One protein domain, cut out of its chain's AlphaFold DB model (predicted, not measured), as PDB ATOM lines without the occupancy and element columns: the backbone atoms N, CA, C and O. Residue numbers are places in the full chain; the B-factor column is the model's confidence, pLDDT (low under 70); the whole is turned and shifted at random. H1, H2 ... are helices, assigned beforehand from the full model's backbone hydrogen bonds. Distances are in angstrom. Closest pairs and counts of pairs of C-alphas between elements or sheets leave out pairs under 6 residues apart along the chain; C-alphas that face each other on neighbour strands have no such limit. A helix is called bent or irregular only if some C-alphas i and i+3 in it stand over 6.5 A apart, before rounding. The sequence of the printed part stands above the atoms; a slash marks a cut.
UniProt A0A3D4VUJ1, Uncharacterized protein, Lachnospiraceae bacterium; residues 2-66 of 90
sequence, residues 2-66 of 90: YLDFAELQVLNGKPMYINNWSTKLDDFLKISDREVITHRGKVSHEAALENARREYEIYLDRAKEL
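AT A GLANCE: This is residues 2 to 66 of the 90 residues of an uncharacterized protein of Lachnospiraceae bacterium (UniProt A0A3D4VUJ1). A long helix, H3, stands free at one end of a stretched-out model, and a loose pair of shorter helices, H1 and H2, makes the other end. Between the two ends runs a stretch with no named element, residues 32 to 44, and H3 has no contact with either of the other helices. The printed part has 65 residues with three named helices, in the order H1, H2, H3 along the chain, and no named strand; its class is all helix. The whole is extended, with a radius of gyration of the C-alphas of 19.2 A, and elongated, spanning 54 by 31 by 22 A along its three main axes.

IN THESE COORDINATES: H3, the longest helix, holds residues 45 to 66, His 45 to Leu 66, and measures 31.6 A from first to last C-alpha. Its C-alpha 45 is at (-14.096, 12.805, 12.882) and its C-alpha 66 at (3.057, 38.386, 5.830). H2 holds residues 18 to 31, Ile 18 to Ile 31, and measures 20.2 A. H1 holds residues 2 to 11, Tyr 2 to Leu 11, and measures 14.3 A; its C-alpha 2 is at (2.332, 16.053, 36.307). No helix is bent or irregular.

HOW THE PARTS SIT: H3 touches no helix. It is apart from H2, which it follows in the chain, and apart from H1 too. H1 and H2 are close but not clearly touching, with 2 pairs of C-alphas within 8 A. Their closest C-alphas are those of Tyr 2 and Leu 25, 7.4 A apart, and their centres are 12.7 A apart. Their lines stand at a steep tilt of 48 degrees, and they run opposite ways. In H1, H2 and H3 every pair of O i and N i+4 is within hydrogen-bond range.

THE WHOLE: The two C-alphas farthest apart are those of Gly 13 and Glu 65, at 54.6 A, while the C-alphas of Tyr 2 and Leu 66, the first and last printed residues, are 37.8 A apart. Residues 39 to 66, of which 45 to 66 belong to H3, stand free, and so do residues 7 to 13, of which 7 to 11 belong to H1. The link from H1 to H2, with 6 residues, is short. The link from H2 to H3, with 13 residues, is long, and its C-alphas lie 9 to 17 A from the mean of the C-alphas. The printed part has no cut. The mean pLDDT of the printed part is 83.9; residues 39 to 41 and residue 66 are under 70.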
ATOM      1  N   TYR A   2       2.677  17.490  36.217       82.88
ATOM      2  CA  TYR A   2       2.332  16.053  36.307       82.88
ATOM      3  C   TYR A   2       3.522  15.125  35.999       82.88
ATOM      4  O   TYR A   2       3.715  14.119  36.675       82.88
ATOM      5  N   LEU A   3       4.348  15.483  35.008       86.94
ATOM      6  CA  LEU A   3       5.547  14.713  34.655       86.94
ATOM      7  C   LEU A   3       6.576  14.712  35.793       86.94
ATOM      8  O   LEU A   3       7.077  13.651  36.135       86.94
ATOM      9  N   ASP A   4       6.790  15.853  36.447       86.12
ATOM     10  CA  ASP A   4       7.674  15.955  37.619       86.12
ATOM     11  C   ASP A   4       7.171  15.083  38.786       86.12
ATOM     12  O   ASP A   4       7.946  14.409  39.458       86.12
ATOM     13  N   PHE A   5       5.849  15.024  39.006       85.44
ATOM     14  CA  PHE A   5       5.257  14.094  39.974       85.44
ATOM     15  C   PHE A   5       5.502  12.632  39.578       85.44
ATOM     16  O   PHE A   5       5.829  11.805  40.431       85.44
ATOM     17  N   ALA A   6       5.373  12.305  38.290       86.75
ATOM     18  CA  ALA A   6       5.639  10.962  37.795       86.75
ATOM     19  C   ALA A   6       7.116  10.567  37.959       86.75
ATOM     20  O   ALA A   6       7.409   9.456  38.401       86.75
ATOM     21  N   GLU A   7       8.031  11.492  37.686       85.56
ATOM     22  CA  GLU A   7       9.470  11.323  37.885       85.56
ATOM     23  C   GLU A   7       9.802  11.064  39.358       85.56
ATOM     24  O   GLU A   7      10.472  10.083  39.673       85.56
ATOM     25  N   LEU A   8       9.243  11.847  40.285       88.12
ATOM     26  CA  LEU A   8       9.425  11.627  41.723       88.12
ATOM     27  C   LEU A   8       8.931  10.249  42.181       88.12
ATOM     28  O   LEU A   8       9.552   9.618  43.033       88.12
ATOM     29  N   GLN A   9       7.824   9.751  41.634       85.81
ATOM     30  CA  GLN A   9       7.304   8.423  41.978       85.81
ATOM     31  C   GLN A   9       8.234   7.300  41.497       85.81
ATOM     32  O   GLN A   9       8.411   6.309  42.212       85.81
ATOM     33  N   VAL A  10       8.866   7.475  40.331       85.75
ATOM     34  CA  VAL A  10       9.898   6.564  39.818       85.75
ATOM     35  C   VAL A  10      11.155   6.624  40.685       85.75
ATOM     36  O   VAL A  10      11.645   5.578  41.103       85.75
ATOM     37  N   LEU A  11      11.634   7.826  41.024       87.81
ATOM     38  CA  LEU A  11      12.796   8.025  41.900       87.81
ATOM     39  C   LEU A  11      12.578   7.435  43.301       87.81
ATOM     40  O   LEU A  11      13.498   6.878  43.891       87.81
ATOM     41  N   ASN A  12      11.343   7.479  43.803       89.06
ATOM     42  CA  ASN A  12      10.941   6.863  45.069       89.06
ATOM     43  C   ASN A  12      10.737   5.339  44.983       89.06
ATOM     44  O   ASN A  12      10.276   4.731  45.950       89.06
ATOM     45  N   GLY A  13      11.027   4.713  43.837       85.75
ATOM     46  CA  GLY A  13      10.944   3.264  43.660       85.75
ATOM     47  C   GLY A  13       9.522   2.713  43.750       85.75
ATOM     48  O   GLY A  13       9.342   1.568  44.160       85.75
ATOM     49  N   LYS A  14       8.501   3.510  43.400       82.06
ATOM     50  CA  LYS A  14       7.098   3.072  43.362       82.06
ATOM     51  C   LYS A  14       6.710   2.693  41.929       82.06
ATOM     52  O   LYS A  14       6.231   3.552  41.185       82.06
ATOM     53  N   PRO A  15       6.892   1.426  41.509       77.12
ATOM     54  CA  PRO A  15       6.473   0.992  40.185       77.12
ATOM     55  C   PRO A  15       4.948   1.071  40.061       77.12
ATOM     56  O   PRO A  15       4.205   0.602  40.925       77.12
ATOM     57  N   MET A  16       4.476   1.657  38.964       81.88
ATOM     58  CA  MET A  16       3.058   1.726  38.623       81.88
ATOM     59  C   MET A  16       2.841   1.268  37.185       81.88
ATOM     60  O   MET A  16       3.598   1.625  36.283       81.88
ATOM     61  N   TYR A  17       1.778   0.495  36.972       84.94
ATOM     62  CA  TYR A  17       1.328   0.095  35.643       84.94
ATOM     63  C   TYR A  17       0.720   1.283  34.889       84.94
ATOM     64  O   TYR A  17       0.175   2.197  35.506       84.94
ATOM     65  N   ILE A  18       0.751   1.252  33.552       82.06
ATOM     66  CA  ILE A  18       0.238   2.351  32.712       82.06
ATOM     67  C   ILE A  18      -1.241   2.680  32.986       82.06
ATOM     68  O   ILE A  18      -1.623   3.847  32.993       82.06
ATOM     69  N   ASN A  19      -2.049   1.676  33.342       84.06
ATOM     70  CA  ASN A  19      -3.440   1.882  33.753       84.06
ATOM     71  C   ASN A  19      -3.551   2.730  35.031       84.06
ATOM     72  O   ASN A  19      -4.409   3.603  35.118       84.06
ATOM     73  N   ASN A  20      -2.648   2.531  35.998       85.81
ATOM     74  CA  ASN A  20      -2.632   3.301  37.246       85.81
ATOM     75  C   ASN A  20      -2.222   4.757  36.994       85.81
ATOM     76  O   ASN A  20      -2.737   5.664  37.650       85.81
ATOM     77  N   TRP A  21      -1.326   4.980  36.026       87.50
ATOM     78  CA  TRP A  21      -0.957   6.320  35.574       87.50
ATOM     79  C   TRP A  21      -2.129   7.060  34.931       87.50
ATOM     80  O   TRP A  21      -2.280   8.250  35.183       87.50
ATOM     81  N   SER A  22      -2.995   6.379  34.174       85.31
ATOM     82  CA  SER A  22      -4.201   7.017  33.624       85.31
ATOM     83  C   SER A  22      -5.106   7.543  34.738       85.31
ATOM     84  O   SER A  22      -5.476   8.711  34.733       85.31
ATOM     85  N   THR A  23      -5.399   6.715  35.744       86.94
ATOM     86  CA  THR A  23      -6.252   7.134  36.867       86.94
ATOM     87  C   THR A  23      -5.633   8.287  37.660       86.94
ATOM     88  O   THR A  23      -6.335   9.208  38.062       86.94
ATOM     89  N   LYS A  24      -4.309   8.276  37.871       87.50
ATOM     90  CA  LYS A  24      -3.609   9.358  38.586       87.50
ATOM     91  C   LYS A  24      -3.594  10.671  37.826       87.50
ATOM     92  O   LYS A  24      -3.677  11.720  38.460       87.50
ATOM     93  N   LEU A  25      -3.513  10.620  36.501       86.50
ATOM     94  CA  LEU A  25      -3.653  11.808  35.671       86.50
ATOM     95  C   LEU A  25      -5.053  12.409  35.817       86.50
ATOM     96  O   LEU A  25      -5.171  13.612  36.037       86.50
ATOM     97  N   ASP A  26      -6.093  11.579  35.767       85.06
ATOM     98  CA  ASP A  26      -7.474  12.043  35.919       85.06
ATOM     99  C   ASP A  26      -7.713  12.675  37.299       85.06
ATOM    100  O   ASP A  26      -8.327  13.738  37.401       85.06
ATOM    101  N   ASP A  27      -7.192  12.061  38.364       86.25
ATOM    102  CA  ASP A  27      -7.260  12.608  39.725       86.25
ATOM    103  C   ASP A  27      -6.518  13.950  39.830       86.25
ATOM    104  O   ASP A  27      -7.030  14.906  40.414       86.25
ATOM    105  N   PHE A  28      -5.331  14.052  39.225       86.44
ATOM    106  CA  PHE A  28      -4.544  15.284  39.197       86.44
ATOM    107  C   PHE A  28      -5.272  16.417  38.465       86.44
ATOM    108  O   PHE A  28      -5.280  17.556  38.934       86.44
ATOM    109  N   LEU A  29      -5.916  16.108  37.337       86.00
ATOM    110  CA  LEU A  29      -6.697  17.078  36.574       86.00
ATOM    111  C   LEU A  29      -7.889  17.600  37.388       86.00
ATOM    112  O   LEU A  29      -8.058  18.817  37.470       86.00
ATOM    113  N   LYS A  30      -8.623  16.716  38.077       83.12
ATOM    114  CA  LYS A  30      -9.733  17.105  38.967       83.12
ATOM    115  C   LYS A  30      -9.287  18.035  40.094       83.12
ATOM    116  O   LYS A  30      -9.980  18.999  40.381       83.12
ATOM    117  N   ILE A  31      -8.132  17.768  40.712       85.06
ATOM    118  CA  ILE A  31      -7.570  18.626  41.773       85.06
ATOM    119  C   ILE A  31      -7.209  20.018  41.232       85.06
ATOM    120  O   ILE A  31      -7.263  20.998  41.965       85.06
ATOM    121  N   SER A  32      -6.848  20.116  39.952       82.56
ATOM    122  CA  SER A  32      -6.530  21.385  39.288       82.56
ATOM    123  C   SER A  32      -7.749  22.129  38.718       82.56
ATOM    124  O   SER A  32      -7.564  22.997  37.865       82.56
ATOM    125  N   ASP A  33      -8.970  21.761  39.132       78.25
ATOM    126  CA  ASP A  33     -10.249  22.250  38.590       78.25
ATOM    127  C   ASP A  33     -10.351  22.125  37.056       78.25
ATOM    128  O   ASP A  33     -11.028  22.899  36.377       78.25
ATOM    129  N   ARG A  34      -9.665  21.130  36.479       77.38
ATOM    130  CA  ARG A  34      -9.760  20.800  35.055       77.38
ATOM    131  C   ARG A  34     -10.726  19.646  34.869       77.38
ATOM    132  O   ARG A  34     -10.578  18.588  35.481       77.38
ATOM    133  N   GLU A  35     -11.688  19.831  33.977       73.75
ATOM    134  CA  GLU A  35     -12.612  18.766  33.612       73.75
ATOM    135  C   GLU A  35     -11.873  17.637  32.885       73.75
ATOM    136  O   GLU A  35     -11.202  17.838  31.870       73.75
ATOM    137  N   VAL A  36     -12.016  16.420  33.410       74.25
ATOM    138  CA  VAL A  36     -11.584  15.204  32.721       74.25
ATOM    139  C   VAL A  36     -12.633  14.876  31.667       74.25
ATOM    140  O   VAL A  36     -13.811  14.702  31.984       74.25
ATOM    141  N   ILE A  37     -12.211  14.782  30.406       74.19
ATOM    142  CA  ILE A  37     -13.103  14.469  29.287       74.19
ATOM    143  C   ILE A  37     -13.539  13.000  29.405       74.19
ATOM    144  O   ILE A  37     -12.828  12.088  28.993       74.19
ATOM    145  N   THR A  38     -14.718  12.763  29.980       70.44
ATOM    146  CA  THR A  38     -15.285  11.415  30.190       70.44
ATOM    147  C   THR A  38     -16.075  10.896  28.991       70.44
ATOM    148  O   THR A  38     -16.362   9.703  28.898       70.44
ATOM    149  N   HIS A  39     -16.422  11.773  28.049       65.56
ATOM    150  CA  HIS A  39     -17.165  11.433  26.846       65.56
ATOM    151  C   HIS A  39     -16.327  11.715  25.598       65.56
ATOM    152  O   HIS A  39     -15.682  12.758  25.488       65.56
ATOM    153  N   ARG A  40     -16.393  10.833  24.591       61.62
ATOM    154  CA  ARG A  40     -15.989  11.217  23.229       61.62
ATOM    155  C   ARG A  40     -16.845  12.429  22.869       61.62
ATOM    156  O   ARG A  40     -18.065  12.326  22.913       61.62
ATOM    157  N   GLY A  41     -16.220  13.594  22.683       66.44
ATOM    158  CA  GLY A  41     -16.922  14.857  22.442       66.44
ATOM    159  C   GLY A  41     -17.982  14.748  21.339       66.44
ATOM    160  O   GLY A  41     -18.028  13.786  20.579       66.44
ATOM    161  N   LYS A  42     -18.839  15.760  21.208       71.25
ATOM    162  CA  LYS A  42     -19.924  15.763  20.203       71.25
ATOM    163  C   LYS A  42     -19.432  15.921  18.755       71.25
ATOM    164  O   LYS A  42     -20.238  15.896  17.832       71.25
ATOM    165  N   VAL A  43     -18.133  16.135  18.562       74.94
ATOM    166  CA  VAL A  43     -17.533  16.432  17.260       74.94
ATOM    167  C   VAL A  43     -17.144  15.121  16.584       74.94
ATOM    168  O   VAL A  43     -16.323  14.364  17.101       74.94
ATOM    169  N   SER A  44     -17.757  14.843  15.432       82.25
ATOM    170  CA  SER A  44     -17.398  13.696  14.601       82.25
ATOM    171  C   SER A  44     -16.002  13.873  13.995       82.25
ATOM    172  O   SER A  44     -15.488  14.985  13.879       82.25
ATOM    173  N   HIS A  45     -15.389  12.768  13.569       80.25
ATOM    174  CA  HIS A  45     -14.096  12.805  12.882       80.25
ATOM    175  C   HIS A  45     -14.122  13.710  11.638       80.25
ATOM    176  O   HIS A  45     -13.209  14.505  11.426       80.25
ATOM    177  N   GLU A  46     -15.201  13.629  10.862       87.62
ATOM    178  CA  GLU A  46     -15.417  14.455   9.675       87.62
ATOM    179  C   GLU A  46     -15.506  15.947  10.023       87.62
ATOM    180  O   GLU A  46     -14.823  16.762   9.407       87.62
ATOM    181  N   ALA A  47     -16.254  16.304  11.072       87.44
ATOM    182  CA  ALA A  47     -16.351  17.686  11.531       87.44
ATOM    183  C   ALA A  47     -14.999  18.235  12.027       87.44
ATOM    184  O   ALA A  47     -14.684  19.402  11.801       87.44
ATOM    185  N   ALA A  48     -14.180  17.398  12.672       86.00
ATOM    186  CA  ALA A  48     -12.837  17.781  13.099       86.00
ATOM    187  C   ALA A  48     -11.891  18.018  11.907       86.00
ATOM    188  O   ALA A  48     -11.140  18.994  11.914       86.00
ATOM    189  N   LEU A  49     -11.948  17.162  10.880       92.94
ATOM    190  CA  LEU A  49     -11.167  17.320   9.648       92.94
ATOM    191  C   LEU A  49     -11.546  18.590   8.889       92.94
ATOM    192  O   LEU A  49     -10.665  19.323   8.446       92.94
ATOM    193  N   GLU A  50     -12.843  18.857   8.764       94.69
ATOM    194  CA  GLU A  50     -13.336  20.052   8.085       94.69
ATOM    195  C   GLU A  50     -12.892  21.327   8.807       94.69
ATOM    196  O   GLU A  50     -12.411  22.272   8.181       94.69
ATOM    197  N   ASN A  51     -12.962  21.330  10.140       92.19
ATOM    198  CA  ASN A  51     -12.467  22.447  10.935       92.19
ATOM    199  C   ASN A  51     -10.953  22.651  10.761       92.19
ATOM    200  O   ASN A  51     -10.500  23.776  10.573       92.19
ATOM    201  N   ALA A  52     -10.172  21.568  10.774       92.50
ATOM    202  CA  ALA A  52      -8.727  21.643  10.571       92.50
ATOM    203  C   ALA A  52      -8.361  22.201   9.185       92.50
ATOM    204  O   ALA A  52      -7.452  23.022   9.081       92.50
ATOM    205  N   ARG A  53      -9.080  21.794   8.129       95.38
ATOM    206  CA  ARG A  53      -8.884  22.329   6.771       95.38
ATOM    207  C   ARG A  53      -9.191  23.818   6.703       95.38
ATOM    208  O   ARG A  53      -8.369  24.574   6.199       95.38
ATOM    209  N   ARG A  54     -10.320  24.242   7.272       95.88
ATOM    210  CA  ARG A  54     -10.723  25.651   7.302       95.88
ATOM    211  C   ARG A  54      -9.700  26.533   8.014       95.88
ATOM    212  O   ARG A  54      -9.304  27.566   7.488       95.88
ATOM    213  N   GLU A  55      -9.248  26.124   9.198       94.19
ATOM    214  CA  GLU A  55      -8.226  26.871   9.943       94.19
ATOM    215  C   GLU A  55      -6.892  26.923   9.187       94.19
ATOM    216  O   GLU A  55      -6.196  27.940   9.208       94.19
ATOM    217  N   TYR A  56      -6.546  25.854   8.464       93.31
ATOM    218  CA  TYR A  56      -5.353  25.830   7.625       93.31
ATOM    219  C   TYR A  56      -5.444  26.804   6.443       93.31
ATOM    220  O   TYR A  56      -4.474  27.502   6.159       93.31
ATOM    221  N   GLU A  57      -6.602  26.912   5.789       94.75
ATOM    222  CA  GLU A  57      -6.832  27.905   4.730       94.75
ATOM    223  C   GLU A  57      -6.691  29.339   5.259       94.75
ATOM    224  O   GLU A  57      -5.957  30.139   4.678       94.75
ATOM    225  N   ILE A  58      -7.290  29.639   6.418       94.06
ATOM    226  CA  ILE A  58      -7.158  30.949   7.081       94.06
ATOM    227  C   ILE A  58      -5.689  31.258   7.394       94.06
ATOM    228  O   ILE A  58      -5.223  32.382   7.190       94.06
ATOM    229  N   TYR A  59      -4.946  30.272   7.899       90.88
ATOM    230  CA  TYR A  59      -3.514  30.416   8.139       90.88
ATOM    231  C   TYR A  59      -2.749  30.722   6.847       90.88
ATOM    232  O   TYR A  59      -1.916  31.627   6.843       90.88
ATOM    233  N   LEU A  60      -3.027  30.001   5.755       91.12
ATOM    234  CA  LEU A  60      -2.355  30.216   4.475       91.12
ATOM    235  C   LEU A  60      -2.596  31.623   3.932       91.12
ATOM    236  O   LEU A  60      -1.660  32.240   3.424       91.12
ATOM    237  N   ASP A  61      -3.809  32.151   4.054       88.12
ATOM    238  CA  ASP A  61      -4.105  33.507   3.597       88.12
ATOM    239  C   ASP A  61      -3.373  34.564   4.435       88.12
ATOM    240  O   ASP A  61      -2.716  35.442   3.875       88.12
ATOM    241  N   ARG A  62      -3.339  34.409   5.764       86.38
ATOM    242  CA  ARG A  62      -2.522  35.270   6.643       86.38
ATOM    243  C   ARG A  62      -1.025  35.163   6.343       86.38
ATOM    244  O   ARG A  62      -0.296  36.152   6.412       86.38
ATOM    245  N   ALA A  63      -0.545  33.967   6.009       82.44
ATOM    246  CA  ALA A  63       0.854  33.751   5.658       82.44
ATOM    247  C   ALA A  63       1.240  34.484   4.359       82.44
ATOM    248  O   ALA A  63       2.343  35.024   4.282       82.44
ATOM    249  N   LYS A  64       0.335  34.575   3.373       80.81
ATOM    250  CA  LYS A  64       0.551  35.370   2.148       80.81
ATOM    251  C   LYS A  64       0.633  36.871   2.443       80.81
ATOM    252  O   LYS A  64       1.492  37.561   1.892       80.81
ATOM    253  N   GLU A  65      -0.213  37.385   3.335       72.94
ATOM    254  CA  GLU A  65      -0.164  38.797   3.753       72.94
ATOM    255  C   GLU A  65       1.192  39.145   4.392       72.94
ATOM    256  O   GLU A  65       1.795  40.169   4.072       72.94
ATOM    257  N   LEU A  66       1.725  38.248   5.229       65.19
ATOM    258  CA  LEU A  66       3.057  38.386   5.830       65.19
ATOM    259  C   LEU A  66       4.193  38.325   4.794       65.19
ATOM    260  O   LEU A  66       5.160  39.082   4.903       65.19
TER     261      LEU A  66